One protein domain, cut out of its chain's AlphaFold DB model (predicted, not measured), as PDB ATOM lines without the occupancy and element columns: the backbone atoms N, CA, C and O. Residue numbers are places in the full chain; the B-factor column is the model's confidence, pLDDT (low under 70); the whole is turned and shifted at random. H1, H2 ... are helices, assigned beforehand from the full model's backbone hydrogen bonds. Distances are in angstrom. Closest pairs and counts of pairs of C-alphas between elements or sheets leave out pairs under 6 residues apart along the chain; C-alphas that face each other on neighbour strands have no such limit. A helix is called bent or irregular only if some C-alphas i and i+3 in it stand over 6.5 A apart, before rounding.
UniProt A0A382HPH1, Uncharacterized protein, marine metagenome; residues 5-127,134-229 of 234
ATOM      1  N   GLY A   5       5.370  -2.117 -23.148       70.06
ATOM      2  CA  GLY A   5       6.226  -0.970 -23.427       70.06
ATOM      3  C   GLY A   5       6.797  -1.020 -24.845       70.06
ATOM      4  O   GLY A   5       6.713  -0.032 -25.583       70.06
ATOM      5  N   LEU A   6       7.345  -2.171 -25.252       83.38
ATOM      6  CA  LEU A   6       7.871  -2.385 -26.602       83.38
ATOM      7  C   LEU A   6       6.756  -2.301 -27.649       83.38
ATOM      8  O   LEU A   6       6.899  -1.604 -28.658       83.38
ATOM      9  N   HIS A   7       5.628  -2.968 -27.407       85.06
ATOM     10  CA  HIS A   7       4.505  -2.958 -28.344       85.06
ATOM     11  C   HIS A   7       3.893  -1.562 -28.487       85.06
ATOM     12  O   HIS A   7       3.583  -1.142 -29.602       85.06
ATOM     13  N   ALA A   8       3.801  -0.788 -27.403       73.94
ATOM     14  CA  ALA A   8       3.367   0.604 -27.456       73.94
ATOM     15  C   ALA A   8       4.335   1.472 -28.278       73.94
ATOM     16  O   ALA A   8       3.903   2.312 -29.079       73.94
ATOM     17  N   ALA A   9       5.642   1.251 -28.115       76.81
ATOM     18  CA  ALA A   9       6.673   1.943 -28.878       76.81
ATOM     19  C   ALA A   9       6.642   1.602 -30.372       76.81
ATOM     20  O   ALA A   9       6.835   2.478 -31.218       76.81
ATOM     21  N   LEU A  10       6.336   0.354 -30.720       77.75
ATOM     22  CA  LEU A  10       6.214  -0.079 -32.108       77.75
ATOM     23  C   LEU A  10       4.869   0.310 -32.728       77.75
ATOM     24  O   LEU A  10       4.840   0.698 -33.891       77.75
ATOM     25  N   GLY A  11       3.783   0.378 -31.958       72.38
ATOM     26  CA  GLY A  11       2.529   0.989 -32.411       72.38
ATOM     27  C   GLY A  11       2.735   2.424 -32.921       72.38
ATOM     28  O   GLY A  11       2.097   2.848 -33.884       72.38
ATOM     29  N   TYR A  12       3.698   3.161 -32.354       74.56
ATOM     30  CA  TYR A  12       4.093   4.485 -32.841       74.56
ATOM     31  C   TYR A  12       4.833   4.471 -34.192       74.56
ATOM     32  O   TYR A  12       4.746   5.450 -34.947       74.56
ATOM     33  N   SER A  13       5.567   3.405 -34.529       76.81
ATOM     34  CA  SER A  13       6.274   3.305 -35.816       76.81
ATOM     35  C   SER A  13       5.290   3.202 -36.988       76.81
ATOM     36  O   SER A  13       5.521   3.800 -38.041       76.81
ATOM     37  N   LEU A  14       4.123   2.588 -36.755       78.25
ATOM     38  CA  LEU A  14       3.038   2.471 -37.732       78.25
ATOM     39  C   LEU A  14       2.421   3.817 -38.133       78.25
ATOM     40  O   LEU A  14       1.714   3.880 -39.138       78.25
ATOM     41  N   ARG A  15       2.719   4.921 -37.428       78.69
ATOM     42  CA  ARG A  15       2.160   6.257 -37.717       78.69
ATOM     43  C   ARG A  15       2.312   6.715 -39.170       78.69
ATOM     44  O   ARG A  15       1.561   7.574 -39.607       78.69
ATOM     45  N   HIS A  16       3.323   6.206 -39.871       77.81
ATOM     46  CA  HIS A  16       3.648   6.601 -41.239       77.81
ATOM     47  C   HIS A  16       2.799   5.894 -42.301       77.81
ATOM     48  O   HIS A  16       2.791   6.332 -43.444       77.81
ATOM     49  N   ILE A  17       2.109   4.812 -41.931       81.38
ATOM     50  CA  ILE A  17       1.389   3.929 -42.863       81.38
ATOM     51  C   ILE A  17      -0.123   3.946 -42.579       81.38
ATOM     52  O   ILE A  17      -0.929   3.498 -43.390       81.38
ATOM     53  N   ILE A  18      -0.529   4.471 -41.422       82.31
ATOM     54  CA  ILE A  18      -1.926   4.482 -40.985       82.31
ATOM     55  C   ILE A  18      -2.700   5.701 -41.498       82.31
ATOM     56  O   ILE A  18      -2.134   6.787 -41.637       82.31
ATOM     57  N   PRO A  19      -4.018   5.558 -41.724       80.38
ATOM     58  CA  PRO A  19      -4.859   6.667 -42.144       80.38
ATOM     59  C   PRO A  19      -5.014   7.727 -41.045       80.38
ATOM     60  O   PRO A  19      -5.042   7.431 -39.847       80.38
ATOM     61  N   HIS A  20      -5.215   8.978 -41.466       83.12
ATOM     62  CA  HIS A  20      -5.531  10.111 -40.589       83.12
ATOM     63  C   HIS A  20      -7.020  10.129 -40.188       83.12
ATOM     64  O   HIS A  20      -7.750  11.092 -40.429       83.12
ATOM     65  N   GLU A  21      -7.491   9.039 -39.579       87.44
ATOM     66  CA  GLU A  21      -8.843   8.931 -39.024       87.44
ATOM     67  C   GLU A  21      -8.846   9.312 -37.530       87.44
ATOM     68  O   GLU A  21      -7.955   8.942 -36.760       87.44
ATOM     69  N   LYS A  22      -9.877  10.045 -37.091       89.75
ATOM     70  CA  LYS A  22     -10.036  10.442 -35.682       89.75
ATOM     71  C   LYS A  22     -10.049   9.198 -34.788       89.75
ATOM     72  O   LYS A  22     -10.783   8.253 -35.079       89.75
ATOM     73  N   ARG A  23      -9.294   9.225 -33.685       93.50
ATOM     74  CA  ARG A  23      -9.099   8.122 -32.722       93.50
ATOM     75  C   ARG A  23      -8.391   6.879 -33.260       93.50
ATOM     76  O   ARG A  23      -8.153   5.972 -32.469       93.50
ATOM     77  N   PHE A  24      -8.002   6.837 -34.533       94.38
ATOM     78  CA  PHE A  24      -7.378   5.650 -35.113       94.38
ATOM     79  C   PHE A  24      -6.023   5.366 -34.468       94.38
ATOM     80  O   PHE A  24      -5.804   4.301 -33.906       94.38
ATOM     81  N   PHE A  25      -5.121   6.348 -34.474       93.06
ATOM     82  CA  PHE A  25      -3.774   6.163 -33.942       93.06
ATOM     83  C   PHE A  25      -3.701   5.816 -32.448       93.06
ATOM     84  O   PHE A  25      -3.025   4.846 -32.109       93.06
ATOM     85  N   PRO A  26      -4.386   6.532 -31.532       93.81
ATOM     86  CA  PRO A  26      -4.402   6.109 -30.135       93.81
ATOM     87  C   PRO A  26      -5.027   4.716 -29.961       93.81
ATOM     88  O   PRO A  26      -4.597   3.985 -29.075       93.81
ATOM     89  N   ALA A  27      -5.983   4.319 -30.812       95.94
ATOM     90  CA  ALA A  27      -6.524   2.963 -30.807       95.94
ATOM     91  C   ALA A  27      -5.515   1.915 -31.307       95.94
ATOM     92  O   ALA A  27      -5.490   0.826 -30.751       95.94
ATOM     93  N   VAL A  28      -4.640   2.233 -32.269       95.56
ATOM     94  CA  VAL A  28      -3.521   1.352 -32.662       95.56
ATOM     95  C   VAL A  28      -2.586   1.101 -31.486       95.56
ATOM     96  O   VAL A  28      -2.270  -0.047 -31.191       95.56
ATOM     97  N   ILE A  29      -2.183   2.156 -30.774       94.81
ATOM     98  CA  ILE A  29      -1.285   2.010 -29.621       94.81
ATOM     99  C   ILE A  29      -1.971   1.224 -28.496       94.81
ATOM    100  O   ILE A  29      -1.373   0.303 -27.949       94.81
ATOM    101  N   LEU A  30      -3.239   1.528 -28.188       95.31
ATOM    102  CA  LEU A  30      -4.012   0.753 -27.212       95.31
ATOM    103  C   LEU A  30      -4.159  -0.710 -27.633       95.31
ATOM    104  O   LEU A  30      -3.989  -1.587 -26.798       95.31
ATOM    105  N   GLY A  31      -4.435  -0.980 -28.907       95.19
ATOM    106  CA  GLY A  31      -4.549  -2.335 -29.439       95.19
ATOM    107  C   GLY A  31      -3.240  -3.111 -29.349       95.19
ATOM    108  O   GLY A  31      -3.273  -4.311 -29.131       95.19
ATOM    109  N   ALA A  32      -2.093  -2.439 -29.457       94.62
ATOM    110  CA  ALA A  32      -0.787  -3.070 -29.292       94.62
ATOM    111  C   ALA A  32      -0.469  -3.429 -27.827       94.62
ATOM    112  O   ALA A  32       0.312  -4.341 -27.579       94.62
ATOM    113  N   ILE A  33      -1.077  -2.731 -26.862       94.25
ATOM    114  CA  ILE A  33      -0.936  -2.992 -25.417       94.25
ATOM    115  C   ILE A  33      -2.013  -3.967 -24.909       94.25
ATOM    116  O   ILE A  33      -1.819  -4.653 -23.914       94.25
ATOM    117  N   LEU A  34      -3.180  -4.009 -25.553       93.88
ATOM    118  CA  LEU A  34      -4.364  -4.704 -25.044       93.88
ATOM    119  C   LEU A  34      -4.167  -6.216 -24.812       93.88
ATOM    120  O   LEU A  34      -4.630  -6.676 -23.768       93.88
ATOM    121  N   PRO A  35      -3.505  -6.989 -25.700       93.25
ATOM    122  CA  PRO A  35      -3.323  -8.426 -25.492       93.25
ATOM    123  C   PRO A  35      -2.599  -8.753 -24.184       93.25
ATOM    124  O   PRO A  35      -2.990  -9.673 -23.476       93.25
ATOM    125  N   ASP A  36      -1.632  -7.917 -23.817       92.00
ATOM    126  CA  ASP A  36      -0.805  -8.053 -22.620       92.00
ATOM    127  C   ASP A  36      -1.552  -7.872 -21.298       92.00
ATOM    128  O   ASP A  36      -1.043  -8.236 -20.237       92.00
ATOM    129  N   LEU A  37      -2.773  -7.331 -21.332       92.75
ATOM    130  CA  LEU A  37      -3.630  -7.259 -20.149       92.75
ATOM    131  C   LEU A  37      -4.122  -8.636 -19.687       92.75
ATOM    132  O   LEU A  37      -4.613  -8.749 -18.560       92.75
ATOM    133  N   ASP A  38      -3.944  -9.683 -20.495       90.88
ATOM    134  CA  ASP A  38      -4.166 -11.069 -20.077       90.88
ATOM    135  C   ASP A  38      -3.318 -11.463 -18.850       90.88
ATOM    136  O   ASP A  38      -3.742 -12.308 -18.059       90.88
ATOM    137  N   ILE A  39      -2.202 -10.772 -18.583       90.81
ATOM    138  CA  ILE A  39      -1.381 -10.981 -17.386       90.81
ATOM    139  C   ILE A  39      -2.150 -10.701 -16.090       90.81
ATOM    140  O   ILE A  39      -1.860 -11.306 -15.059       90.81
ATOM    141  N   LEU A  40      -3.152  -9.816 -16.122       91.19
ATOM    142  CA  LEU A  40      -4.028  -9.569 -14.975       91.19
ATOM    143  C   LEU A  40      -4.894 -10.796 -14.685       91.19
ATOM    144  O   LEU A  40      -5.099 -11.151 -13.524       91.19
ATOM    145  N   ILE A  41      -5.363 -11.465 -15.741       91.75
ATOM    146  CA  ILE A  41      -6.126 -12.712 -15.642       91.75
ATOM    147  C   ILE A  41      -5.213 -13.818 -15.115       91.75
ATOM    148  O   ILE A  41      -5.597 -14.526 -14.190       91.75
ATOM    149  N   VAL A  42      -3.981 -13.917 -15.625       90.19
ATOM    150  CA  VAL A  42      -2.969 -14.862 -15.127       90.19
ATOM    151  C   VAL A  42      -2.688 -14.628 -13.642       90.19
ATOM    152  O   VAL A  42      -2.678 -15.583 -12.866       90.19
ATOM    153  N   ALA A  43      -2.498 -13.376 -13.219       90.12
ATOM    154  CA  ALA A  43      -2.247 -13.032 -11.822       90.12
ATOM    155  C   ALA A  43      -3.428 -13.413 -10.917       90.12
ATOM    156  O   ALA A  43      -3.222 -14.014  -9.863       90.12
ATOM    157  N   ALA A  44      -4.662 -13.136 -11.345       91.75
ATOM    158  CA  ALA A  44      -5.862 -13.532 -10.613       91.75
ATOM    159  C   ALA A  44      -6.030 -15.061 -10.556       91.75
ATOM    160  O   ALA A  44      -6.312 -15.620  -9.498       91.75
ATOM    161  N   ALA A  45      -5.802 -15.760 -11.671       91.75
ATOM    162  CA  ALA A  45      -5.866 -17.216 -11.740       91.75
ATOM    163  C   ALA A  45      -4.773 -17.887 -10.896       91.75
ATOM    164  O   ALA A  45      -5.004 -18.958 -10.341       91.75
ATOM    165  N   SER A  46      -3.618 -17.236 -10.730       90.88
ATOM    166  CA  SER A  46      -2.506 -17.733  -9.910       90.88
ATOM    167  C   SER A  46      -2.821 -17.792  -8.407       90.88
ATOM    168  O   SER A  46      -2.044 -18.353  -7.639       90.88
ATOM    169  N   ILE A  47      -3.961 -17.241  -7.970       91.19
ATOM    170  CA  ILE A  47      -4.497 -17.442  -6.613       91.19
ATOM    171  C   ILE A  47      -5.009 -18.882  -6.441       91.19
ATOM    172  O   ILE A  47      -4.936 -19.443  -5.350       91.19
ATOM    173  N   PHE A  48      -5.516 -19.482  -7.521       93.12
ATOM    174  CA  PHE A  48      -6.147 -20.803  -7.520       93.12
ATOM    175  C   PHE A  48      -5.289 -21.883  -8.192       93.12
ATOM    176  O   PHE A  48      -5.450 -23.064  -7.891       93.12
ATOM    177  N   TYR A  49      -4.377 -21.493  -9.087       90.50
ATOM    178  CA  TYR A  49      -3.526 -22.391  -9.867       90.50
ATOM    179  C   TYR A  49      -2.039 -22.053  -9.698       90.50
ATOM    180  O   TYR A  49      -1.694 -20.895  -9.463       90.50
ATOM    181  N   PRO A  50      -1.122 -23.020  -9.889       90.19
ATOM    182  CA  PRO A  50       0.292 -22.711 -10.070       90.19
ATOM    183  C   PRO A  50       0.493 -21.700 -11.208       90.19
ATOM    184  O   PRO A  50      -0.139 -21.816 -12.258       90.19
ATOM    185  N   ILE A  51       1.417 -20.748 -11.032       85.62
ATOM    186  CA  ILE A  51       1.674 -19.664 -12.003       85.62
ATOM    187  C   ILE A  51       1.932 -20.212 -13.412       85.62
ATOM    188  O   ILE A  51       1.425 -19.664 -14.384       85.62
ATOM    189  N   SER A  52       2.678 -21.312 -13.535       84.62
ATOM    190  CA  SER A  52       2.962 -21.949 -14.828       84.62
ATOM    191  C   SER A  52       1.701 -22.449 -15.534       84.62
ATOM    192  O   SER A  52       1.584 -22.321 -16.749       84.62
ATOM    193  N   GLN A  53       0.743 -22.989 -14.779       87.88
ATOM    194  CA  GLN A  53      -0.532 -23.456 -15.313       87.88
ATOM    195  C   GLN A  53      -1.447 -22.280 -15.669       87.88
ATOM    196  O   GLN A  53      -2.077 -22.294 -16.722       87.88
ATOM    197  N   ALA A  54      -1.496 -21.247 -14.823       88.25
ATOM    198  CA  ALA A  54      -2.248 -20.029 -15.109       88.25
ATOM    199  C   ALA A  54      -1.715 -19.312 -16.363       88.25
ATOM    200  O   ALA A  54      -2.507 -18.903 -17.210       88.25
ATOM    201  N   GLU A  55      -0.390 -19.205 -16.514       86.25
ATOM    202  CA  GLU A  55       0.243 -18.650 -17.716       86.25
ATOM    203  C   GLU A  55      -0.136 -19.478 -18.948       86.25
ATOM    204  O   GLU A  55      -0.606 -18.912 -19.926       86.25
ATOM    205  N   PHE A  56      -0.012 -20.808 -18.890       83.81
ATOM    206  CA  PHE A  56      -0.335 -21.680 -20.025       83.81
ATOM    207  C   PHE A  56      -1.797 -21.572 -20.490       83.81
ATOM    208  O   PHE A  56      -2.072 -21.613 -21.685       83.81
ATOM    209  N   LEU A  57      -2.744 -21.443 -19.557       84.56
ATOM    210  CA  LEU A  57      -4.169 -21.393 -19.893       84.56
ATOM    211  C   LEU A  57      -4.608 -20.022 -20.422       84.56
ATOM    212  O   LEU A  57      -5.411 -19.942 -21.356       84.56
ATOM    213  N   PHE A  58      -4.125 -18.944 -19.803       85.00
ATOM    214  CA  PHE A  58      -4.700 -17.610 -19.996       85.00
ATOM    215  C   PHE A  58      -3.803 -16.647 -20.767       85.00
ATOM    216  O   PHE A  58      -4.320 -15.682 -21.325       85.00
ATOM    217  N   HIS A  59      -2.493 -16.883 -20.815       82.25
ATOM    218  CA  HIS A  59      -1.578 -16.017 -21.546       82.25
ATOM    219  C   HIS A  59      -1.447 -16.487 -22.995       82.25
ATOM    220  O   HIS A  59      -1.205 -17.668 -23.247       82.25
ATOM    221  N   ARG A  60      -1.561 -15.563 -23.957       80.50
ATOM    222  CA  ARG A  60      -1.418 -15.836 -25.408       80.50
ATOM    223  C   ARG A  60      -2.393 -16.833 -26.018       80.50
ATOM    224  O   ARG A  60      -2.128 -17.415 -27.077       80.50
ATOM    225  N   SER A  61      -3.524 -17.003 -25.354       88.88
ATOM    226  CA  SER A  61      -4.645 -17.789 -25.837       88.88
ATOM    227  C   SER A  61      -5.712 -16.863 -26.409       88.88
ATOM    228  O   SER A  61      -5.651 -16.449 -27.567       88.88
ATOM    229  N   PHE A  62      -6.662 -16.455 -25.577       90.75
ATOM    230  CA  PHE A  62      -7.777 -15.600 -25.965       90.75
ATOM    231  C   PHE A  62      -7.335 -14.239 -26.532       90.75
ATOM    232  O   PHE A  62      -7.836 -13.813 -27.571       90.75
ATOM    233  N   SER A  63      -6.390 -13.564 -25.880       90.00
ATOM    234  CA  SER A  63      -5.873 -12.225 -26.220       90.00
ATOM    235  C   SER A  63      -5.179 -12.142 -27.586       90.00
ATOM    236  O   SER A  63      -5.180 -11.077 -28.208       90.00
ATOM    237  N   HIS A  64      -4.645 -13.262 -28.079       92.06
ATOM    238  CA  HIS A  64      -3.845 -13.352 -29.309       92.06
ATOM    239  C   HIS A  64      -4.542 -14.149 -30.424       92.06
ATOM    240  O   HIS A  64      -3.928 -14.467 -31.443       92.06
ATOM    241  N   SER A  65      -5.825 -14.479 -30.250       94.56
ATOM    242  CA  SER A  65      -6.602 -15.255 -31.219       94.56
ATOM    243  C   SER A  65      -7.187 -14.396 -32.342       94.56
ATOM    244  O   SER A  65      -7.757 -13.324 -32.106       94.56
ATOM    245  N   PHE A  66      -7.155 -14.913 -33.575       94.31
ATOM    246  CA  PHE A  66      -7.828 -14.289 -34.717       94.31
ATOM    247  C   PHE A  66      -9.343 -14.182 -34.515       94.31
ATOM    248  O   PHE A  66      -9.946 -13.205 -34.962       94.31
ATOM    249  N   PHE A  67      -9.963 -15.124 -33.795       94.69
ATOM    250  CA  PHE A  67     -11.387 -15.038 -33.469       94.69
ATOM    251  C   PHE A  67     -11.681 -13.829 -32.578       94.69
ATOM    252  O   PHE A  67     -12.622 -13.085 -32.847       94.69
ATOM    253  N   THR A  68     -10.840 -13.573 -31.575       93.81
ATOM    254  CA  THR A  68     -10.967 -12.402 -30.697       93.81
ATOM    255  C   THR A  68     -10.820 -11.100 -31.479       93.81
ATOM    256  O   THR A  68     -11.627 -10.187 -31.308       93.81
ATOM    257  N   ILE A  69      -9.856 -11.026 -32.401       95.44
ATOM    258  CA  ILE A  69      -9.665  -9.861 -33.280       95.44
ATOM    259  C   ILE A  69     -10.919  -9.592 -34.124       95.44
ATOM    260  O   ILE A  69     -11.381  -8.450 -34.202       95.44
ATOM    261  N   ILE A  70     -11.494 -10.637 -34.728       96.19
ATOM    262  CA  ILE A  70     -12.721 -10.537 -35.530       96.19
ATOM    263  C   ILE A  70     -13.895 -10.069 -34.662       96.19
ATOM    264  O   ILE A  70     -14.625  -9.161 -35.059       96.19
ATOM    265  N   ILE A  71     -14.064 -10.635 -33.465       96.62
ATOM    266  CA  ILE A  71     -15.136 -10.249 -32.535       96.62
ATOM    267  C   ILE A  71     -15.011  -8.772 -32.147       96.62
ATOM    268  O   ILE A  71     -15.998  -8.039 -32.220       96.62
ATOM    269  N   ILE A  72     -13.804  -8.308 -31.804       96.56
ATOM    270  CA  ILE A  72     -13.545  -6.896 -31.482       96.56
ATOM    271  C   ILE A  72     -13.908  -6.004 -32.676       96.56
ATOM    272  O   ILE A  72     -14.586  -4.987 -32.500       96.56
ATOM    273  N   TYR A  73     -13.522  -6.384 -33.900       97.06
ATOM    274  CA  TYR A  73     -13.883  -5.623 -35.098       97.06
ATOM    275  C   TYR A  73     -15.384  -5.479 -35.286       97.06
ATOM    276  O   TYR A  73     -15.888  -4.373 -35.519       97.06
ATOM    277  N   LEU A  74     -16.087  -6.609 -35.227       97.81
ATOM    278  CA  LEU A  74     -17.519  -6.673 -35.462       97.81
ATOM    279  C   LEU A  74     -18.258  -5.887 -34.388       97.81
ATOM    280  O   LEU A  74     -19.132  -5.098 -34.726       97.81
ATOM    281  N   PHE A  75     -17.842  -6.004 -33.126       97.94
ATOM    282  CA  PHE A  75     -18.398  -5.230 -32.023       97.94
ATOM    283  C   PHE A  75     -18.330  -3.719 -32.285       97.94
ATOM    284  O   PHE A  75     -19.357  -3.040 -32.279       97.94
ATOM    285  N   PHE A  76     -17.148  -3.183 -32.603       97.94
ATOM    286  CA  PHE A  76     -16.995  -1.751 -32.894       97.94
ATOM    287  C   PHE A  76     -17.691  -1.314 -34.189       97.94
ATOM    288  O   PHE A  76     -18.143  -0.171 -34.291       97.94
ATOM    289  N   SER A  77     -17.796  -2.208 -35.173       96.75
ATOM    290  CA  SER A  77     -18.533  -1.950 -36.411       96.75
ATOM    291  C   SER A  77     -20.037  -1.859 -36.149       96.75
ATOM    292  O   SER A  77     -20.663  -0.901 -36.590       96.75
ATOM    293  N   ILE A  78     -20.601  -2.776 -35.358       97.88
ATOM    294  CA  ILE A  78     -22.010  -2.750 -34.938       97.88
ATOM    295  C   ILE A  78     -22.299  -1.487 -34.123       97.88
ATOM    296  O   ILE A  78     -23.260  -0.785 -34.426       97.88
ATOM    297  N   LEU A  79     -21.446  -1.140 -33.150       97.38
ATOM    298  CA  LEU A  79     -21.591   0.100 -32.376       97.38
ATOM    299  C   LEU A  79     -21.559   1.349 -33.263       97.38
ATOM    300  O   LEU A  79     -22.313   2.292 -33.039       97.38
ATOM    301  N   SER A  80     -20.697   1.363 -34.281       97.25
ATOM    302  CA  SER A  80     -20.620   2.470 -35.235       97.25
ATOM    303  C   SER A  80     -21.924   2.673 -36.000       97.25
ATOM    304  O   SER A  80     -22.330   3.821 -36.187       97.25
ATOM    305  N   GLU A  81     -22.554   1.585 -36.449       97.12
ATOM    306  CA  GLU A  81     -23.828   1.634 -37.173       97.12
ATOM    307  C   GLU A  81     -24.993   1.977 -36.234       97.12
ATOM    308  O   GLU A  81     -25.814   2.835 -36.560       97.12
ATOM    309  N   TRP A  82     -25.024   1.384 -35.036       97.62
ATOM    310  CA  TRP A  82     -26.058   1.631 -34.025       97.62
ATOM    311  C   TRP A  82     -26.087   3.099 -33.585       97.62
ATOM    312  O   TRP A  82     -27.133   3.749 -33.625       97.62
ATOM    313  N   ASP A  83     -24.929   3.653 -33.217       96.19
ATOM    314  CA  ASP A  83     -24.818   5.032 -32.726       96.19
ATOM    315  C   ASP A  83     -24.678   6.069 -33.849       96.19
ATOM    316  O   ASP A  83     -24.589   7.271 -33.570       96.19
ATOM    317  N   LYS A  84     -24.607   5.626 -35.113       96.06
ATOM    318  CA  LYS A  84     -24.334   6.462 -36.299       96.06
ATOM    319  C   LYS A  84     -23.070   7.318 -36.141       96.06
ATOM    320  O   LYS A  84     -23.001   8.463 -36.593       96.06
ATOM    321  N   LYS A  85     -22.050   6.774 -35.469       95.81
ATOM    322  CA  LYS A  85     -20.783   7.453 -35.162       95.81
ATOM    323  C   LYS A  85     -19.613   6.696 -35.795       95.81
ATOM    324  O   LYS A  85     -19.103   5.761 -35.175       95.81
ATOM    325  N   PRO A  86     -19.077   7.154 -36.947       94.19
ATOM    326  CA  PRO A  86     -17.995   6.457 -37.658       94.19
ATOM    327  C   PRO A  86     -16.694   6.351 -36.846       94.19
ATOM    328  O   PRO A  86     -15.826   5.530 -37.142       94.19
ATOM    329  N   VAL A  87     -16.558   7.156 -35.786       95.31
ATOM    330  CA  VAL A  87     -15.424   7.107 -34.855       95.31
ATOM    331  C   VAL A  87     -15.290   5.731 -34.196       95.31
ATOM    332  O   VAL A  87     -14.164   5.290 -33.989       95.31
ATOM    333  N   PHE A  88     -16.387   5.021 -33.905       96.94
ATOM    334  CA  PHE A  88     -16.294   3.677 -33.320       96.94
ATOM    335  C   PHE A  88     -15.671   2.676 -34.286       96.94
ATOM    336  O   PHE A  88     -14.803   1.906 -33.884       96.94
ATOM    337  N   LYS A  89     -16.012   2.756 -35.576       95.50
ATOM    338  CA  LYS A  89     -15.387   1.926 -36.611       95.50
ATOM    339  C   LYS A  89     -13.893   2.223 -36.746       95.50
ATOM    340  O   LYS A  89     -13.104   1.290 -36.854       95.50
ATOM    341  N   SER A  90     -13.499   3.499 -36.685       95.94
ATOM    342  CA  SER A  90     -12.086   3.917 -36.660       95.94
ATOM    343  C   SER A  90     -11.335   3.334 -35.452       95.94
ATOM    344  O   SER A  90     -10.260   2.759 -35.619       95.94
ATOM    345  N   ILE A  91     -11.932   3.388 -34.253       96.81
ATOM    346  CA  ILE A  91     -11.372   2.761 -33.043       96.81
ATOM    347  C   ILE A  91     -11.214   1.251 -33.242       96.81
ATOM    348  O   ILE A  91     -10.137   0.723 -32.984       96.81
ATOM    349  N   GLY A  92     -12.245   0.566 -33.746       97.06
ATOM    350  CA  GLY A  92     -12.203  -0.873 -34.011       97.06
ATOM    351  C   GLY A  92     -11.076  -1.264 -34.966       97.06
ATOM    352  O   GLY A  92     -10.271  -2.132 -34.638       97.06
ATOM    353  N   LYS A  93     -10.963  -0.577 -36.113       96.38
ATOM    354  CA  LYS A  93      -9.859  -0.785 -37.069       96.38
ATOM    355  C   LYS A  93      -8.491  -0.561 -36.417       96.38
ATOM    356  O   LYS A  93      -7.582  -1.359 -36.627       96.38
ATOM    357  N   GLY A  94      -8.351   0.518 -35.643       95.50
ATOM    358  CA  GLY A  94      -7.113   0.841 -34.943       95.50
ATOM    359  C   GLY A  94      -6.720  -0.255 -33.955       95.50
ATOM    360  O   GLY A  94      -5.601  -0.752 -34.024       95.50
ATOM    361  N   LEU A  95      -7.653  -0.700 -33.106       96.88
ATOM    362  CA  LEU A  95      -7.416  -1.776 -32.139       96.88
ATOM    363  C   LEU A  95      -6.941  -3.061 -32.819       96.88
ATOM    364  O   LEU A  95      -5.951  -3.637 -32.385       96.88
ATOM    365  N   ILE A  96      -7.591  -3.482 -33.905       96.38
ATOM    366  CA  ILE A  96      -7.201  -4.687 -34.658       96.38
ATOM    367  C   ILE A  96      -5.802  -4.561 -35.219       96.38
ATOM    368  O   ILE A  96      -5.016  -5.489 -35.086       96.38
ATOM    369  N   LEU A  97      -5.484  -3.424 -35.837       95.56
ATOM    370  CA  LEU A  97      -4.149  -3.206 -36.372       95.56
ATOM    371  C   LEU A  97      -3.101  -3.252 -35.251       95.56
ATOM    372  O   LEU A  97      -2.044  -3.854 -35.428       95.56
ATOM    373  N   GLY A  98      -3.419  -2.672 -34.091       94.56
ATOM    374  CA  GLY A  98      -2.604  -2.768 -32.886       94.56
ATOM    375  C   GLY A  98      -2.390  -4.215 -32.435       94.56
ATOM    376  O   GLY A  98      -1.245  -4.642 -32.315       94.56
ATOM    377  N   ILE A  99      -3.466  -4.989 -32.265       95.44
ATOM    378  CA  ILE A  99      -3.405  -6.391 -31.816       95.44
ATOM    379  C   ILE A  99      -2.657  -7.258 -32.835       95.44
ATOM    380  O   ILE A  99      -1.816  -8.067 -32.462       95.44
ATOM    381  N   LEU A 100      -2.898  -7.068 -34.133       94.75
ATOM    382  CA  LEU A 100      -2.161  -7.775 -35.181       94.75
ATOM    383  C   LEU A 100      -0.670  -7.444 -35.126       94.75
ATOM    384  O   LEU A 100       0.155  -8.351 -35.206       94.75
ATOM    385  N   SER A 101      -0.313  -6.169 -34.949       92.69
ATOM    386  CA  SER A 101       1.091  -5.781 -34.799       92.69
ATOM    387  C   SER A 101       1.726  -6.411 -33.558       92.69
ATOM    388  O   SER A 101       2.855  -6.885 -33.633       92.69
ATOM    389  N   HIS A 102       0.982  -6.494 -32.453       93.44
ATOM    390  CA  HIS A 102       1.401  -7.175 -31.236       93.44
ATOM    391  C   HIS A 102       1.680  -8.662 -31.499       93.44
ATOM    392  O   HIS A 102       2.782  -9.133 -31.233       93.44
ATOM    393  N   ILE A 103       0.734  -9.381 -32.107       93.25
ATOM    394  CA  ILE A 103       0.858 -10.815 -32.407       93.25
ATOM    395  C   ILE A 103       2.051 -11.101 -33.328       93.25
ATOM    396  O   ILE A 103       2.800 -12.055 -33.104       93.25
ATOM    397  N   ILE A 104       2.247 -10.272 -34.359       92.19
ATOM    398  CA  ILE A 104       3.394 -10.389 -35.269       92.19
ATOM    399  C   ILE A 104       4.697 -10.263 -34.477       92.19
ATOM    400  O   ILE A 104       5.589 -11.096 -34.624       92.19
ATOM    401  N   LEU A 105       4.806  -9.252 -33.615       90.94
ATOM    402  CA  LEU A 105       6.006  -9.039 -32.809       90.94
ATOM    403  C   LEU A 105       6.261 -10.186 -31.839       90.94
ATOM    404  O   LEU A 105       7.389 -10.669 -31.783       90.94
ATOM    405  N   ASP A 106       5.231 -10.665 -31.146       89.94
ATOM    406  CA  ASP A 106       5.347 -11.810 -30.241       89.94
ATOM    407  C   ASP A 106       5.833 -13.064 -30.974       89.94
ATOM    408  O   ASP A 106       6.704 -13.781 -30.477       89.94
ATOM    409  N   THR A 107       5.352 -13.287 -32.198       90.69
ATOM    410  CA  THR A 107       5.766 -14.429 -33.024       90.69
ATOM    411  C   THR A 107       7.274 -14.417 -33.300       90.69
ATOM    412  O   THR A 107       7.932 -15.457 -33.233       90.69
ATOM    413  N   PHE A 108       7.846 -13.244 -33.587       89.56
ATOM    414  CA  PHE A 108       9.263 -13.120 -33.934       89.56
ATOM    415  C   PHE A 108      10.179 -12.908 -32.729       89.56
ATOM    416  O   PHE A 108      11.299 -13.403 -32.740       89.56
ATOM    417  N   LEU A 109       9.744 -12.179 -31.705       86.25
ATOM    418  CA  LEU A 109      10.623 -11.710 -30.634       86.25
ATOM    419  C   LEU A 109      10.470 -12.481 -29.329       86.25
ATOM    420  O   LEU A 109      11.356 -12.381 -28.485       86.25
ATOM    421  N   TRP A 110       9.384 -13.238 -29.137       78.50
ATOM    422  CA  TRP A 110       9.088 -13.799 -27.820       78.50
ATOM    423  C   TRP A 110       9.497 -15.269 -27.626       78.50
ATOM    424  O   TRP A 110       9.533 -15.765 -26.499       78.50
ATOM    425  N   PHE A 111       9.874 -15.978 -28.689       84.88
ATOM    426  CA  PHE A 111      10.416 -17.341 -28.586       84.88
ATOM    427  C   PHE A 111       9.527 -18.340 -27.813       84.88
ATOM    428  O   PHE A 111      10.018 -19.288 -27.200       84.88
ATOM    429  N   ARG A 112       8.206 -18.124 -27.807       84.19
ATOM    430  CA  ARG A 112       7.215 -19.064 -27.269       84.19
ATOM    431  C   ARG A 112       6.048 -19.208 -28.231       84.19
ATOM    432  O   ARG A 112       5.888 -18.421 -29.159       84.19
ATOM    433  N   GLU A 113       5.242 -20.221 -27.965       89.44
ATOM    434  CA  GLU A 113       4.052 -20.522 -28.735       89.44
ATOM    435  C   GLU A 113       2.910 -19.517 -28.523       89.44
ATOM    436  O   GLU A 113       2.810 -18.872 -27.474       89.44
ATOM    437  N   ILE A 114       2.055 -19.395 -29.540       90.75
ATOM    438  CA  ILE A 114       0.852 -18.557 -29.553       90.75
ATOM    439  C   ILE A 114      -0.314 -19.386 -30.095       90.75
ATOM    440  O   ILE A 114      -0.191 -20.058 -31.123       90.75
ATOM    441  N   GLN A 115      -1.472 -19.325 -29.438       92.12
ATOM    442  CA  GLN A 115      -2.671 -20.043 -29.880       92.12
ATOM    443  C   GLN A 115      -3.539 -19.169 -30.798       92.12
ATOM    444  O   GLN A 115      -4.616 -18.713 -30.416       92.12
ATOM    445  N   PHE A 116      -3.104 -18.965 -32.046       92.50
ATOM    446  CA  PHE A 116      -3.812 -18.104 -33.014       92.50
ATOM    447  C   PHE A 116      -5.282 -18.478 -33.253       92.50
ATOM    448  O   PHE A 116      -6.090 -17.619 -33.607       92.50
ATOM    449  N   LEU A 117      -5.620 -19.760 -33.098       93.56
ATOM    450  CA  LEU A 117      -6.942 -20.313 -33.395       93.56
ATOM    451  C   LEU A 117      -7.742 -20.674 -32.138       93.56
ATOM    452  O   LEU A 117      -8.764 -21.348 -32.257       93.56
ATOM    453  N   TRP A 118      -7.324 -20.226 -30.947       92.06
ATOM    454  CA  TRP A 118      -8.116 -20.407 -29.726       92.06
ATOM    455  C   TRP A 118      -9.559 -19.908 -29.949       92.06
ATOM    456  O   TRP A 118      -9.724 -18.811 -30.492       92.06
ATOM    457  N   PRO A 119     -10.612 -20.652 -29.552       92.56
ATOM    458  CA  PRO A 119     -10.602 -21.812 -28.653       92.56
ATOM    459  C   PRO A 119     -10.555 -23.181 -29.354       92.56
ATOM    460  O   PRO A 119     -10.850 -24.193 -28.721       92.56
ATOM    461  N   LEU A 120     -10.239 -23.250 -30.652       92.12
ATOM    462  CA  LEU A 120     -10.149 -24.538 -31.344       92.12
ATOM    463  C   LEU A 120      -9.019 -25.396 -30.739       92.12
ATOM    464  O   LEU A 120      -7.951 -24.853 -30.452       92.12
ATOM    465  N   PRO A 121      -9.214 -26.721 -30.577       89.19
ATOM    466  CA  PRO A 121      -8.229 -27.631 -29.984       89.19
ATOM    467  C   PRO A 121      -7.133 -27.999 -30.997       89.19
ATOM    468  O   PRO A 121      -6.933 -29.164 -31.331       89.19
ATOM    469  N   LEU A 122      -6.471 -26.984 -31.548       91.31
ATOM    470  CA  LEU A 122      -5.369 -27.112 -32.494       91.31
ATOM    471  C   LEU A 122      -4.044 -26.831 -31.791       91.31
ATOM    472  O   LEU A 122      -4.004 -26.146 -30.767       91.31
ATOM    473  N   GLU A 123      -2.958 -27.356 -32.351       89.44
ATOM    474  CA  GLU A 123      -1.631 -27.151 -31.783       89.44
ATOM    475  C   GLU A 123      -1.234 -25.661 -31.805       89.44
ATOM    476  O   GLU A 123      -1.474 -24.970 -32.804       89.44
ATOM    477  N   PRO A 124      -0.630 -25.145 -30.717       91.38
ATOM    478  CA  PRO A 124      -0.085 -23.796 -30.683       91.38
ATOM    479  C   PRO A 124       0.987 -23.590 -31.757       91.38
ATOM    480  O   PRO A 124       1.811 -24.464 -32.027       91.38
ATOM    481  N   PHE A 125       1.027 -22.399 -32.348       92.81
ATOM    482  CA  PHE A 125       2.061 -22.064 -33.317       92.81
ATOM    483  C   PHE A 125       3.337 -21.619 -32.603       92.81
ATOM    484  O   PHE A 125       3.296 -20.678 -31.813       92.81
ATOM    485  N   ASN A 126       4.481 -22.232 -32.922       92.38
ATOM    486  CA  ASN A 126       5.786 -21.832 -32.394       92.38
ATOM    487  C   ASN A 126       6.835 -21.725 -33.508       92.38
ATOM    488  O   ASN A 126       7.358 -22.735 -33.983       92.38
ATOM    489  N   PHE A 127       7.188 -20.492 -33.881       91.75
ATOM    490  CA  PHE A 127       8.221 -20.224 -34.887       91.75
ATOM    491  C   PHE A 127       9.615 -20.704 -34.454       91.75
ATOM    492  O   PHE A 127      10.436 -21.063 -35.290       91.75
ATOM    493  N   PRO A 134      18.077 -19.260 -24.412       90.88
ATOM    494  CA  PRO A 134      18.829 -19.137 -23.171       90.88
ATOM    495  C   PRO A 134      18.135 -18.241 -22.134       90.88
ATOM    496  O   PRO A 134      17.710 -17.129 -22.450       90.88
ATOM    497  N   ASP A 135      18.137 -18.640 -20.859       88.56
ATOM    498  CA  ASP A 135      17.470 -17.888 -19.779       88.56
ATOM    499  C   ASP A 135      17.960 -16.440 -19.607       88.56
ATOM    500  O   ASP A 135      17.253 -15.594 -19.057       88.56
ATOM    501  N   TRP A 136      19.204 -16.145 -19.997       90.69
ATOM    502  CA  TRP A 136      19.737 -14.788 -19.897       90.69
ATOM    503  C   TRP A 136      19.024 -13.833 -20.854       90.69
ATOM    504  O   TRP A 136      18.773 -12.704 -20.453       90.69
ATOM    505  N   ILE A 137      18.615 -14.298 -22.041       90.88
ATOM    506  CA  ILE A 137      17.862 -13.486 -23.007       90.88
ATOM    507  C   ILE A 137      16.532 -13.072 -22.394       90.88
ATOM    508  O   ILE A 137      16.193 -11.895 -22.390       90.88
ATOM    509  N   TYR A 138      15.826 -14.023 -21.784       88.50
ATOM    510  CA  TYR A 138      14.555 -13.763 -21.117       88.50
ATOM    511  C   TYR A 138      14.688 -12.726 -19.992       88.50
ATOM    512  O   TYR A 138      13.903 -11.782 -19.911       88.50
ATOM    513  N   ARG A 139      15.727 -12.838 -19.153       91.25
ATOM    514  CA  ARG A 139      16.001 -11.844 -18.101       91.25
ATOM    515  C   ARG A 139      16.364 -10.473 -18.657       91.25
ATOM    516  O   ARG A 139      15.909  -9.467 -18.115       91.25
ATOM    517  N   THR A 140      17.134 -10.424 -19.737       92.44
ATOM    518  CA  THR A 140      17.453  -9.172 -20.427       92.44
ATOM    519  C   THR A 140      16.199  -8.528 -21.012       92.44
ATOM    520  O   THR A 140      16.003  -7.332 -20.825       92.44
ATOM    521  N   MET A 141      15.317  -9.302 -21.650       91.75
ATOM    522  CA  MET A 141      14.048  -8.806 -22.194       91.75
ATOM    523  C   MET A 141      13.139  -8.234 -21.102       91.75
ATOM    524  O   MET A 141      12.582  -7.157 -21.288       91.75
ATOM    525  N   MET A 142      13.046  -8.899 -19.948       92.00
ATOM    526  CA  MET A 142      12.302  -8.377 -18.797       92.00
ATOM    527  C   MET A 142      12.880  -7.065 -18.268       92.00
ATOM    528  O   MET A 142      12.131  -6.147 -17.961       92.00
ATOM    529  N   ALA A 143      14.204  -6.945 -18.167       94.88
ATOM    530  CA  ALA A 143      14.811  -5.685 -17.750       94.88
ATOM    531  C   ALA A 143      14.535  -4.572 -18.775       94.88
ATOM    532  O   ALA A 143      14.106  -3.485 -18.398       94.88
ATOM    533  N   LEU A 144      14.722  -4.853 -20.071       94.75
ATOM    534  CA  LEU A 144      14.484  -3.899 -21.161       94.75
ATOM    535  C   LEU A 144      13.039  -3.401 -21.233       94.75
ATOM    536  O   LEU A 144      12.801  -2.302 -21.722       94.75
ATOM    537  N   GLU A 145      12.085  -4.160 -20.714       94.25
ATOM    538  CA  GLU A 145      10.689  -3.746 -20.682       94.25
ATOM    539  C   GLU A 145      10.472  -2.439 -19.903       94.25
ATOM    540  O   GLU A 145       9.788  -1.535 -20.383       94.25
ATOM    541  N   PHE A 146      11.150  -2.263 -18.764       96.38
ATOM    542  CA  PHE A 146      11.102  -1.003 -18.008       96.38
ATOM    543  C   PHE A 146      11.766   0.153 -18.765       96.38
ATOM    544  O   PHE A 146      11.329   1.301 -18.670       96.38
ATOM    545  N   PHE A 147      12.783  -0.131 -19.586       95.81
ATOM    546  CA  PHE A 147      13.326   0.869 -20.506       95.81
ATOM    547  C   PHE A 147      12.298   1.268 -21.573       95.81
ATOM    548  O   PHE A 147      12.166   2.455 -21.883       95.81
ATOM    549  N   PHE A 148      11.529   0.320 -22.109       95.38
ATOM    550  CA  PHE A 148      10.476   0.649 -23.064       95.38
ATOM    551  C   PHE A 148       9.321   1.419 -22.417       95.38
ATOM    552  O   PHE A 148       8.845   2.376 -23.028       95.38
ATOM    553  N   PHE A 149       8.926   1.117 -21.175       96.06
ATOM    554  CA  PHE A 149       7.975   1.961 -20.436       96.06
ATOM    555  C   PHE A 149       8.523   3.364 -20.169       96.06
ATOM    556  O   PHE A 149       7.812   4.344 -20.393       96.06
ATOM    557  N   TYR A 150       9.794   3.486 -19.769       96.31
ATOM    558  CA  TYR A 150      10.472   4.777 -19.631       96.31
ATOM    559  C   TYR A 150      10.389   5.586 -20.930       96.31
ATOM    560  O   TYR A 150       9.965   6.749 -20.939       96.31
ATOM    561  N   TRP A 151      10.771   4.963 -22.047       95.44
ATOM    562  CA  TRP A 151      10.749   5.594 -23.359       95.44
ATOM    563  C   TRP A 151       9.324   5.969 -23.769       95.44
ATOM    564  O   TRP A 151       9.086   7.068 -24.272       95.44
ATOM    565  N   TYR A 152       8.357   5.096 -23.496       95.69
ATOM    566  CA  TYR A 152       6.956   5.320 -23.816       95.69
ATOM    567  C   TYR A 152       6.348   6.475 -23.004       95.69
ATOM    568  O   TYR A 152       5.659   7.337 -23.557       95.69
ATOM    569  N   ALA A 153       6.667   6.574 -21.714       96.62
ATOM    570  CA  ALA A 153       6.275   7.700 -20.874       96.62
ATOM    571  C   ALA A 153       6.851   9.022 -21.406       96.62
ATOM    572  O   ALA A 153       6.132  10.018 -21.525       96.62
ATOM    573  N   TRP A 154       8.133   9.028 -21.791       96.12
ATOM    574  CA  TRP A 154       8.765  10.180 -22.440       96.12
ATOM    575  C   TRP A 154       8.069  10.557 -23.752       96.12
ATOM    576  O   TRP A 154       7.776  11.733 -23.983       96.12
ATOM    577  N   PHE A 155       7.746   9.563 -24.579       94.56
ATOM    578  CA  PHE A 155       7.008   9.745 -25.821       94.56
ATOM    579  C   PHE A 155       5.649  10.429 -25.590       94.56
ATOM    580  O   PHE A 155       5.329  11.412 -26.269       94.56
ATOM    581  N   LEU A 156       4.866   9.971 -24.609       95.19
ATOM    582  CA  LEU A 156       3.577  10.582 -24.277       95.19
ATOM    583  C   LEU A 156       3.732  12.029 -23.790       95.19
ATOM    584  O   LEU A 156       2.976  12.903 -24.222       95.19
ATOM    585  N   ILE A 157       4.737  12.311 -22.953       96.25
ATOM    586  CA  ILE A 157       5.047  13.681 -22.507       96.25
ATOM    587  C   ILE A 157       5.347  14.578 -23.710       96.25
ATOM    588  O   ILE A 157       4.754  15.649 -23.839       96.25
ATOM    589  N   ALA A 158       6.212  14.130 -24.623       94.88
ATOM    590  CA  ALA A 158       6.570  14.892 -25.818       94.88
ATOM    591  C   ALA A 158       5.342  15.216 -26.688       94.88
ATOM    592  O   ALA A 158       5.240  16.313 -27.241       94.88
ATOM    593  N   LYS A 159       4.372  14.296 -26.776       93.50
ATOM    594  CA  LYS A 159       3.113  14.533 -27.498       93.50
ATOM    595  C   LYS A 159       2.252  15.601 -26.843       93.50
ATOM    596  O   LYS A 159       1.754  16.470 -27.553       93.50
ATOM    597  N   HIS A 160       2.117  15.593 -25.518       94.75
ATOM    598  CA  HIS A 160       1.379  16.649 -24.816       94.75
ATOM    599  C   HIS A 160       2.075  18.007 -24.875       94.75
ATOM    600  O   HIS A 160       1.388  19.016 -24.973       94.75
ATOM    601  N   LEU A 161       3.411  18.050 -24.864       93.69
ATOM    602  CA  LEU A 161       4.153  19.304 -25.035       93.69
ATOM    603  C   LEU A 161       3.976  19.882 -26.444       93.69
ATOM    604  O   LEU A 161       3.818  21.089 -26.593       93.69
ATOM    605  N   LYS A 162       3.960  19.025 -27.474       92.44
ATOM    606  CA  LYS A 162       3.720  19.457 -28.860       92.44
ATOM    607  C   LYS A 162       2.265  19.869 -29.099       92.44
ATOM    608  O   LYS A 162       2.017  20.801 -29.857       92.44
ATOM    609  N   LYS A 163       1.312  19.164 -28.486       90.88
ATOM    610  CA  LYS A 163      -0.130  19.381 -28.662       90.88
ATOM    611  C   LYS A 163      -0.846  19.452 -27.308       90.88
ATOM    612  O   LYS A 163      -1.519  18.486 -26.912       90.88
ATOM    613  N   PRO A 164      -0.711  20.584 -26.591       90.12
ATOM    614  CA  PRO A 164      -1.378  20.780 -25.315       90.12
ATOM    615  C   PRO A 164      -2.896  20.672 -25.461       90.12
ATOM    616  O   PRO A 164      -3.483  21.092 -26.458       90.12
ATOM    617  N   ASN A 165      -3.546  20.088 -24.465       91.00
ATOM    618  CA  ASN A 165      -4.994  19.932 -24.416       91.00
ATOM    619  C   ASN A 165      -5.474  19.907 -22.956       91.00
ATOM    620  O   ASN A 165      -4.685  19.969 -22.015       91.00
ATOM    621  N   ARG A 166      -6.787  19.770 -22.750       89.31
ATOM    622  CA  ARG A 166      -7.399  19.743 -21.409       89.31
ATOM    623  C   ARG A 166      -6.857  18.653 -20.471       89.31
ATOM    624  O   ARG A 166      -7.005  18.775 -19.262       89.31
ATOM    625  N   HIS A 167      -6.254  17.592 -21.005       91.19
ATOM    626  CA  HIS A 167      -5.665  16.496 -20.233       91.19
ATOM    627  C   HIS A 167      -4.150  16.644 -20.030       91.19
ATOM    628  O   HIS A 167      -3.535  15.741 -19.471       91.19
ATOM    629  N   SER A 168      -3.524  17.758 -20.429       91.44
ATOM    630  CA  SER A 168      -2.071  17.950 -20.275       91.44
ATOM    631  C   SER A 168      -1.595  17.998 -18.819       91.44
ATOM    632  O   SER A 168      -0.403  17.849 -18.567       91.44
ATOM    633  N   TRP A 169      -2.503  18.092 -17.842       94.25
ATOM    634  CA  TRP A 169      -2.184  17.884 -16.424       94.25
ATOM    635  C   TRP A 169      -1.536  16.514 -16.154       94.25
ATOM    636  O   TRP A 169      -0.757  16.379 -15.208       94.25
ATOM    637  N   ILE A 170      -1.797  15.510 -17.006       96.56
ATOM    638  CA  ILE A 170      -1.215  14.171 -16.873       96.56
ATOM    639  C   ILE A 170       0.308  14.159 -17.040       96.56
ATOM    640  O   ILE A 170       0.951  13.221 -16.574       96.56
ATOM    641  N   ILE A 171       0.914  15.197 -17.639       96.56
ATOM    642  CA  ILE A 171       2.375  15.305 -17.791       96.56
ATOM    643  C   ILE A 171       3.078  15.099 -16.444       96.56
ATOM    644  O   ILE A 171       4.087  14.402 -16.389       96.56
ATOM    645  N   ASN A 172       2.522  15.624 -15.349       96.44
ATOM    646  CA  ASN A 172       3.099  15.454 -14.015       96.44
ATOM    647  C   ASN A 172       3.112  13.982 -13.574       96.44
ATOM    648  O   ASN A 172       4.118  13.500 -13.051       96.44
ATOM    649  N   SER A 173       2.020  13.255 -13.815       97.44
ATOM    650  CA  SER A 173       1.931  11.821 -13.521       97.44
ATOM    651  C   SER A 173       2.858  11.007 -14.422       97.44
ATOM    652  O   SER A 173       3.583  10.150 -13.924       97.44
ATOM    653  N   LEU A 174       2.903  11.314 -15.724       97.38
ATOM    654  CA  LEU A 174       3.815  10.669 -16.673       97.38
ATOM    655  C   LEU A 174       5.280  10.931 -16.325       97.38
ATOM    656  O   LEU A 174       6.105  10.044 -16.493       97.38
ATOM    657  N   GLN A 175       5.623  12.118 -15.821       98.06
ATOM    658  CA  GLN A 175       6.987  12.446 -15.416       98.06
ATOM    659  C   GLN A 175       7.411  11.635 -14.187       98.06
ATOM    660  O   GLN A 175       8.519  11.101 -14.174       98.06
ATOM    661  N   ARG A 176       6.535  11.500 -13.180       98.12
ATOM    662  CA  ARG A 176       6.794  10.628 -12.019       98.12
ATOM    663  C   ARG A 176       6.934   9.172 -12.447       98.12
ATOM    664  O   ARG A 176       7.876   8.512 -12.026       98.12
ATOM    665  N   TRP A 177       6.027   8.711 -13.309       98.25
ATOM    666  CA  TRP A 177       6.052   7.360 -13.853       98.25
ATOM    667  C   TRP A 177       7.348   7.099 -14.625       98.25
ATOM    668  O   TRP A 177       8.084   6.196 -14.260       98.25
ATOM    669  N   LYS A 178       7.720   7.967 -15.571       98.12
ATOM    670  CA  LYS A 178       8.994   7.902 -16.301       98.12
ATOM    671  C   LYS A 178      10.193   7.773 -15.358       98.12
ATOM    672  O   LYS A 178      11.054   6.934 -15.580       98.12
ATOM    673  N   THR A 179      10.269   8.592 -14.307       98.25
ATOM    674  CA  THR A 179      11.368   8.497 -13.334       98.25
ATOM    675  C   THR A 179      11.362   7.153 -12.604       98.25
ATOM    676  O   THR A 179      12.422   6.544 -12.468       98.25
ATOM    677  N   ALA A 180      10.193   6.669 -12.176       98.31
ATOM    678  CA  ALA A 180      10.059   5.361 -11.539       98.31
ATOM    679  C   ALA A 180      10.514   4.225 -12.471       98.31
ATOM    680  O   ALA A 180      11.327   3.403 -12.060       98.31
ATOM    681  N   GLU A 181      10.092   4.232 -13.737       98.06
ATOM    682  CA  GLU A 181      10.504   3.249 -14.750       98.06
ATOM    683  C   GLU A 181      12.018   3.265 -15.000       98.06
ATOM    684  O   GLU A 181      12.639   2.217 -15.144       98.06
ATOM    685  N   GLY A 182      12.649   4.443 -14.975       97.94
ATOM    686  CA  GLY A 182      14.107   4.557 -15.079       97.94
ATOM    687  C   GLY A 182      14.844   3.917 -13.897       97.94
ATOM    688  O   GLY A 182      15.862   3.251 -14.088       97.94
ATOM    689  N   ILE A 183      14.314   4.073 -12.679       98.38
ATOM    690  CA  ILE A 183      14.852   3.419 -11.476       98.38
ATOM    691  C   ILE A 183      14.640   1.904 -11.558       98.38
ATOM    692  O   ILE A 183      15.580   1.144 -11.314       98.38
ATOM    693  N   LEU A 184      13.435   1.466 -11.939       98.06
ATOM    694  CA  LEU A 184      13.113   0.052 -12.133       98.06
ATOM    695  C   LEU A 184      14.028  -0.580 -13.182       98.06
ATOM    696  O   LEU A 184      14.556  -1.658 -12.937       98.06
ATOM    697  N   PHE A 185      14.308   0.100 -14.293       97.75
ATOM    698  CA  PHE A 185      15.215  -0.402 -15.321       97.75
ATOM    699  C   PHE A 185      16.610  -0.719 -14.765       97.75
ATOM    700  O   PHE A 185      17.103  -1.837 -14.928       97.75
ATOM    701  N   ILE A 186      17.226   0.224 -14.044       98.06
ATOM    702  CA  ILE A 186      18.548   0.020 -13.432       98.06
ATOM    703  C   ILE A 186      18.493  -1.111 -12.397       98.06
ATOM    704  O   ILE A 186      19.354  -1.992 -12.386       98.06
ATOM    705  N   MET A 187      17.458  -1.127 -11.555       97.69
ATOM    706  CA  MET A 187      17.259  -2.173 -10.555       97.69
ATOM    707  C   MET A 187      17.129  -3.560 -11.201       97.69
ATOM    708  O   MET A 187      17.768  -4.511 -10.752       97.69
ATOM    709  N   PHE A 188      16.351  -3.693 -12.277       96.75
ATOM    710  CA  PHE A 188      16.134  -4.971 -12.950       96.75
ATOM    711  C   PHE A 188      17.333  -5.448 -13.766       96.75
ATOM    712  O   PHE A 188      17.497  -6.658 -13.897       96.75
ATOM    713  N   ILE A 189      18.222  -4.559 -14.225       96.94
ATOM    714  CA  ILE A 189      19.538  -4.965 -14.749       96.94
ATOM    715  C   ILE A 189      20.336  -5.696 -13.659       96.94
ATOM    716  O   ILE A 189      20.859  -6.788 -13.898       96.94
ATOM    717  N   LEU A 190      20.392  -5.134 -12.448       96.94
ATOM    718  CA  LEU A 190      21.104  -5.746 -11.321       96.94
ATOM    719  C   LEU A 190      20.451  -7.068 -10.889       96.94
ATOM    720  O   LEU A 190      21.140  -8.073 -10.707       96.94
ATOM    721  N   LEU A 191      19.118  -7.104 -10.788       95.56
ATOM    722  CA  LEU A 191      18.377  -8.322 -10.444       95.56
ATOM    723  C   LEU A 191      18.523  -9.412 -11.516       95.56
ATOM    724  O   LEU A 191      18.626 -10.591 -11.175       95.56
ATOM    725  N   ALA A 192      18.560  -9.044 -12.801       94.44
ATOM    726  CA  ALA A 192      18.747  -9.982 -13.909       94.44
ATOM    727  C   ALA A 192      20.120 -10.670 -13.857       94.44
ATOM    728  O   ALA A 192      20.236 -11.845 -14.232       94.44
ATOM    729  N   TYR A 193      21.139  -9.956 -13.368       94.88
ATOM    730  CA  TYR A 193      22.468 -10.502 -13.109       94.88
ATOM    731  C   TYR A 193      22.491 -11.399 -11.861       94.88
ATOM    732  O   TYR A 193      23.004 -12.516 -11.927       94.88
ATOM    733  N   TRP A 194      21.893 -10.945 -10.752       94.69
ATOM    734  CA  TRP A 194      21.936 -11.645  -9.461       94.69
ATOM    735  C   TRP A 194      21.057 -12.907  -9.393       94.69
ATOM    736  O   TRP A 194      21.437 -13.880  -8.747       94.69
ATOM    737  N   LYS A 195      19.919 -12.926 -10.100       92.19
ATOM    738  CA  LYS A 195      18.973 -14.061 -10.178       92.19
ATOM    739  C   LYS A 195      18.424 -14.525  -8.812       92.19
ATOM    740  O   LYS A 195      18.512 -15.711  -8.491       92.19
ATOM    741  N   PRO A 196      17.829 -13.631  -8.004       93.25
ATOM    742  CA  PRO A 196      17.226 -14.034  -6.738       93.25
ATOM    743  C   PRO A 196      16.070 -15.025  -6.938       93.25
ATOM    744  O   PRO A 196      15.341 -14.978  -7.938       93.25
ATOM    745  N   ALA A 197      15.855 -15.887  -5.942       89.56
ATOM    746  CA  ALA A 197      14.638 -16.686  -5.857       89.56
ATOM    747  C   ALA A 197      13.420 -15.744  -5.816       89.56
ATOM    748  O   ALA A 197      13.407 -14.766  -5.072       89.56
ATOM    749  N   GLY A 198      12.416 -16.004  -6.655       89.19
ATOM    750  CA  GLY A 198      11.238 -15.137  -6.768       89.19
ATOM    751  C   GLY A 198      11.384 -13.950  -7.726       89.19
ATOM    752  O   GLY A 198      10.487 -13.110  -7.757       89.19
ATOM    753  N   PHE A 199      12.440 -13.890  -8.553       90.88
ATOM    754  CA  PHE A 199      12.614 -12.857  -9.589       90.88
ATOM    755  C   PHE A 199      11.323 -12.569 -10.384       90.88
ATOM    756  O   PHE A 199      10.959 -11.414 -10.574       90.88
ATOM    757  N   LEU A 200      10.601 -13.615 -10.803       88.69
ATOM    758  CA  LEU A 200       9.354 -13.500 -11.571       88.69
ATOM    759  C   LEU A 200       8.226 -12.804 -10.805       88.69
ATOM    760  O   LEU A 200       7.477 -12.027 -11.385       88.69
ATOM    761  N   ILE A 201       8.111 -13.077  -9.505       90.69
ATOM    762  CA  ILE A 201       7.077 -12.492  -8.646       90.69
ATOM    763  C   ILE A 201       7.368 -11.004  -8.446       90.69
ATOM    764  O   ILE A 201       6.466 -10.177  -8.560       90.69
ATOM    765  N   ILE A 202       8.640 -10.664  -8.210       93.81
ATOM    766  CA  ILE A 202       9.096  -9.273  -8.091       93.81
ATOM    767  C   ILE A 202       8.878  -8.529  -9.412       93.81
ATOM    768  O   ILE A 202       8.412  -7.397  -9.401       93.81
ATOM    769  N   PHE A 203       9.176  -9.163 -10.549       93.44
ATOM    770  CA  PHE A 203       8.893  -8.592 -11.865       93.44
ATOM    771  C   PHE A 203       7.402  -8.310 -12.042       93.44
ATOM    772  O   PHE A 203       7.025  -7.173 -12.310       93.44
ATOM    773  N   ALA A 204       6.549  -9.315 -11.840       90.94
ATOM    774  CA  ALA A 204       5.110  -9.187 -12.039       90.94
ATOM    775  C   ALA A 204       4.482  -8.102 -11.146       90.94
ATOM    776  O   ALA A 204       3.610  -7.363 -11.610       90.94
ATOM    777  N   SER A 205       4.939  -7.969  -9.895       92.75
ATOM    778  CA  SER A 205       4.371  -7.016  -8.933       92.75
ATOM    779  C   SER A 205       4.586  -5.553  -9.319       92.75
ATOM    780  O   SER A 205       3.730  -4.724  -9.016       92.75
ATOM    781  N   VAL A 206       5.684  -5.234 -10.011       96.12
ATOM    782  CA  VAL A 206       5.933  -3.881 -10.533       96.12
ATOM    783  C   VAL A 206       5.479  -3.724 -11.983       96.12
ATOM    784  O   VAL A 206       5.009  -2.654 -12.354       96.12
ATOM    785  N   TYR A 207       5.534  -4.796 -12.778       95.00
ATOM    786  CA  TYR A 207       5.131  -4.793 -14.181       95.00
ATOM    787  C   TYR A 207       3.642  -4.478 -14.347       95.00
ATOM    788  O   TYR A 207       3.273  -3.671 -15.197       95.00
ATOM    789  N   ILE A 208       2.780  -5.080 -13.520       94.50
ATOM    790  CA  ILE A 208       1.329  -4.867 -13.586       94.50
ATOM    791  C   ILE A 208       0.967  -3.378 -13.398       94.50
ATOM    792  O   ILE A 208       0.280  -2.829 -14.262       94.50
ATOM    793  N   PRO A 209       1.441  -2.679 -12.345       96.44
ATOM    794  CA  PRO A 209       1.270  -1.232 -12.230       96.44
ATOM    795  C   PRO A 209       1.789  -0.442 -13.440       96.44
ATOM    796  O   PRO A 209       1.093   0.462 -13.909       96.44
ATOM    797  N   SER A 210       2.968  -0.781 -13.973       96.94
ATOM    798  CA  SER A 210       3.538  -0.123 -15.159       96.94
ATOM    799  C   SER A 210       2.655  -0.301 -16.398       96.94
ATOM    800  O   SER A 210       2.366   0.669 -17.101       96.94
ATOM    801  N   LEU A 211       2.134  -1.511 -16.619       96.12
ATOM    802  CA  LEU A 211       1.183  -1.822 -17.686       96.12
ATOM    803  C   LEU A 211      -0.118  -1.022 -17.537       96.12
ATOM    804  O   LEU A 211      -0.591  -0.409 -18.498       96.12
ATOM    805  N   MET A 212      -0.686  -0.976 -16.329       96.31
ATOM    806  CA  MET A 212      -1.893  -0.188 -16.056       96.31
ATOM    807  C   MET A 212      -1.663   1.301 -16.330       96.31
ATOM    808  O   MET A 212      -2.517   1.959 -16.932       96.31
ATOM    809  N   MET A 213      -0.497   1.828 -15.946       96.88
ATOM    810  CA  MET A 213      -0.100   3.203 -16.242       96.88
ATOM    811  C   MET A 213       0.083   3.451 -17.739       96.88
ATOM    812  O   MET A 213      -0.327   4.511 -18.216       96.88
ATOM    813  N   ALA A 214       0.614   2.490 -18.497       96.62
ATOM    814  CA  ALA A 214       0.715   2.589 -19.949       96.62
ATOM    815  C   ALA A 214      -0.674   2.680 -20.601       96.62
ATOM    816  O   ALA A 214      -0.926   3.604 -21.379       96.62
ATOM    817  N   VAL A 215      -1.611   1.801 -20.233       96.50
ATOM    818  CA  VAL A 215      -2.992   1.820 -20.753       96.50
ATOM    819  C   VAL A 215      -3.700   3.125 -20.390       96.50
ATOM    820  O   VAL A 215      -4.226   3.824 -21.265       96.50
ATOM    821  N   TRP A 216      -3.679   3.494 -19.108       97.12
ATOM    822  CA  TRP A 216      -4.312   4.717 -18.618       97.12
ATOM    823  C   TRP A 216      -3.701   5.970 -19.255       97.12
ATOM    824  O   TRP A 216      -4.426   6.839 -19.750       97.12
ATOM    825  N   GLY A 217      -2.370   6.036 -19.317       96.50
ATOM    826  CA  GLY A 217      -1.610   7.120 -19.931       96.50
ATOM    827  C   GLY A 217      -1.918   7.276 -21.417       96.50
ATOM    828  O   GLY A 217      -2.153   8.399 -21.871       96.50
ATOM    829  N   THR A 218      -2.013   6.169 -22.160       95.88
ATOM    830  CA  THR A 218      -2.413   6.169 -23.578       95.88
ATOM    831  C   THR A 218      -3.812   6.746 -23.746       95.88
ATOM    832  O   THR A 218      -4.025   7.670 -24.535       95.88
ATOM    833  N   TYR A 219      -4.775   6.242 -22.967       95.69
ATOM    834  CA  TYR A 219      -6.163   6.682 -23.052       95.69
ATOM    835  C   TYR A 219      -6.308   8.169 -22.711       95.69
ATOM    836  O   TYR A 219      -6.990   8.905 -23.425       95.69
ATOM    837  N   MET A 220      -5.642   8.655 -21.666       96.19
ATOM    838  CA  MET A 220      -5.648  10.076 -21.301       96.19
ATOM    839  C   MET A 220      -4.931  10.955 -22.333       96.19
ATOM    840  O   MET A 220      -5.329  12.097 -22.561       96.19
ATOM    841  N   SER A 221      -3.931  10.406 -23.020       95.56
ATOM    842  CA  SER A 221      -3.175  11.093 -24.073       95.56
ATOM    843  C   SER A 221      -3.827  11.029 -25.453       95.56
ATOM    844  O   SER A 221      -3.292  11.608 -26.394       95.56
ATOM    845  N   ARG A 222      -4.996  10.386 -25.594       94.44
ATOM    846  CA  ARG A 222      -5.683  10.185 -26.884       94.44
ATOM    847  C   ARG A 222      -5.824  11.453 -27.727       94.44
ATOM    848  O   ARG A 222      -5.666  11.383 -28.936       94.44
ATOM    849  N   ASP A 223      -6.087  12.601 -27.099       92.69
ATOM    850  CA  ASP A 223      -6.243  13.892 -27.788       92.69
ATOM    851  C   ASP A 223      -4.897  14.452 -28.285       92.69
ATOM    852  O   ASP A 223      -4.818  14.970 -29.400       92.69
ATOM    853  N   ALA A 224      -3.827  14.296 -27.495       92.75
ATOM    854  CA  ALA A 224      -2.460  14.662 -27.884       92.75
ATOM    855  C   ALA A 224      -1.891  13.730 -28.965       92.75
ATOM    856  O   ALA A 224      -1.022  14.125 -29.742       92.75
ATOM    857  N   LEU A 225      -2.374  12.487 -29.007       92.44
ATOM    858  CA  LEU A 225      -1.962  11.475 -29.973       92.44
ATOM    859  C   LEU A 225      -2.656  11.621 -31.330       92.44
ATOM    860  O   LEU A 225      -2.131  11.098 -32.304       92.44
ATOM    861  N   GLU A 226      -3.787  12.325 -31.438       90.31
ATOM    862  CA  GLU A 226      -4.467  12.513 -32.729       90.31
ATOM    863  C   GLU A 226      -3.502  13.069 -33.784       90.31
ATOM    864  O   GLU A 226      -2.964  14.175 -33.625       90.31
ATOM    865  N   LEU A 227      -3.321  12.313 -34.872       80.50
ATOM    866  CA  LEU A 227      -2.525  12.749 -36.010       80.50
ATOM    867  C   LEU A 227      -3.215  13.937 -36.682       80.50
ATOM    868  O   LEU A 227      -4.430  13.943 -36.881       80.50
ATOM    869  N   GLU A 228      -2.437  14.957 -37.025       68.50
ATOM    870  CA  GLU A 228      -2.950  16.095 -37.782       68.50
ATOM    871  C   GLU A 228      -3.189  15.686 -39.232       68.50
ATOM    872  O   GLU A 228      -2.380  14.982 -39.834       68.50
ATOM    873  N   ASN A 229      -4.323  16.121 -39.780       57.22
ATOM    874  CA  ASN A 229      -4.613  15.952 -41.195       57.22
ATOM    875  C   ASN A 229      -3.688  16.886 -41.980       57.22
ATOM    876  O   ASN A 229      -3.861  18.103 -41.917       57.22
TER     877      ASN A 229
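AT A GLANCE: This is residues 5 to 127 and 134 to 229 of the 234 residues of an uncharacterized protein of marine metagenome (UniProt A0A382HPH1). A bundle of three long helices, H6, H7 and H8, and a helical hairpin, H4 and H5, have the short H1 and the arm H2a between them. Past its bend, H2 goes on as the arm H2b, on which H3 packs. The 219 printed residues include nine named helices, H1 to H9 in order, and no named strand: all helix. The whole is compact, with a radius of gyration of the C-alphas of 17.9 A and spans of 53 by 45 by 30 A.

HOW THE PARTS SIT: H1, residues 5 to 16, is only just irregular, with C-alphas 13 and 16 6.9 A apart. H2, residues 24 to 45, was assigned as one helix by its hydrogen bonds but is bent, with C-alphas 32 and 35 7.0 A apart; its arms are H2a, residues 24 to 32, and H2b, residues 35 to 45. H1 and H2a form a hairpin, closest at the C-alphas of Gly 11 and Ile 29, 4.8 A. H3, residues 51 to 58, touches H2b, closest at C-alphas 54 and 42, 5.2 A. H4, residues 66 to 82, and H5, residues 86 to 109, form a hairpin at a shallow tilt of 11 degrees, closest at C-alphas 80 and 88, 4.9 A. H5 touches H2a, closest at C-alphas 95 and 31, 4.0 A. H6, residues 135 to 162, H7, residues 170 to 194, and H8, residues 199 to 220, form an up and down bundle, each running against the one before. H8 touches H2a with residues 215 to 219 alone, closest at C-alphas 215 and 30, 6.6 A. H9, residues 222 to 225, touches H6, closest at C-alphas 224 and 160, 5.3 A. Every O i to N i+4 pair is within hydrogen-bond range in H2a, H3, H4, H5 and H7, against 4 of 8 in H1, 4 of 7 in H2b, 22 of 24 in H6 and 16 of 18 in H8; H9 is too short for one.

IN THESE COORDINATES: H1 begins at C-alpha 5 (6.226, -0.970, -23.427), and H9 ends at C-alpha 225 (-1.962, 11.475, -29.973). H6 is 40.8 A long, H7 35.5 A, H5 34.6 A and H8 31.6 A, with a kink of 28 degrees near residue 206.

THE WHOLE: Residues 128 to 133 are not printed, and C-alphas 127 and 134 are 15.8 A apart across the cut. Residues 110 to 127 hold no named element. Residues 228 to 229 have pLDDT under 70.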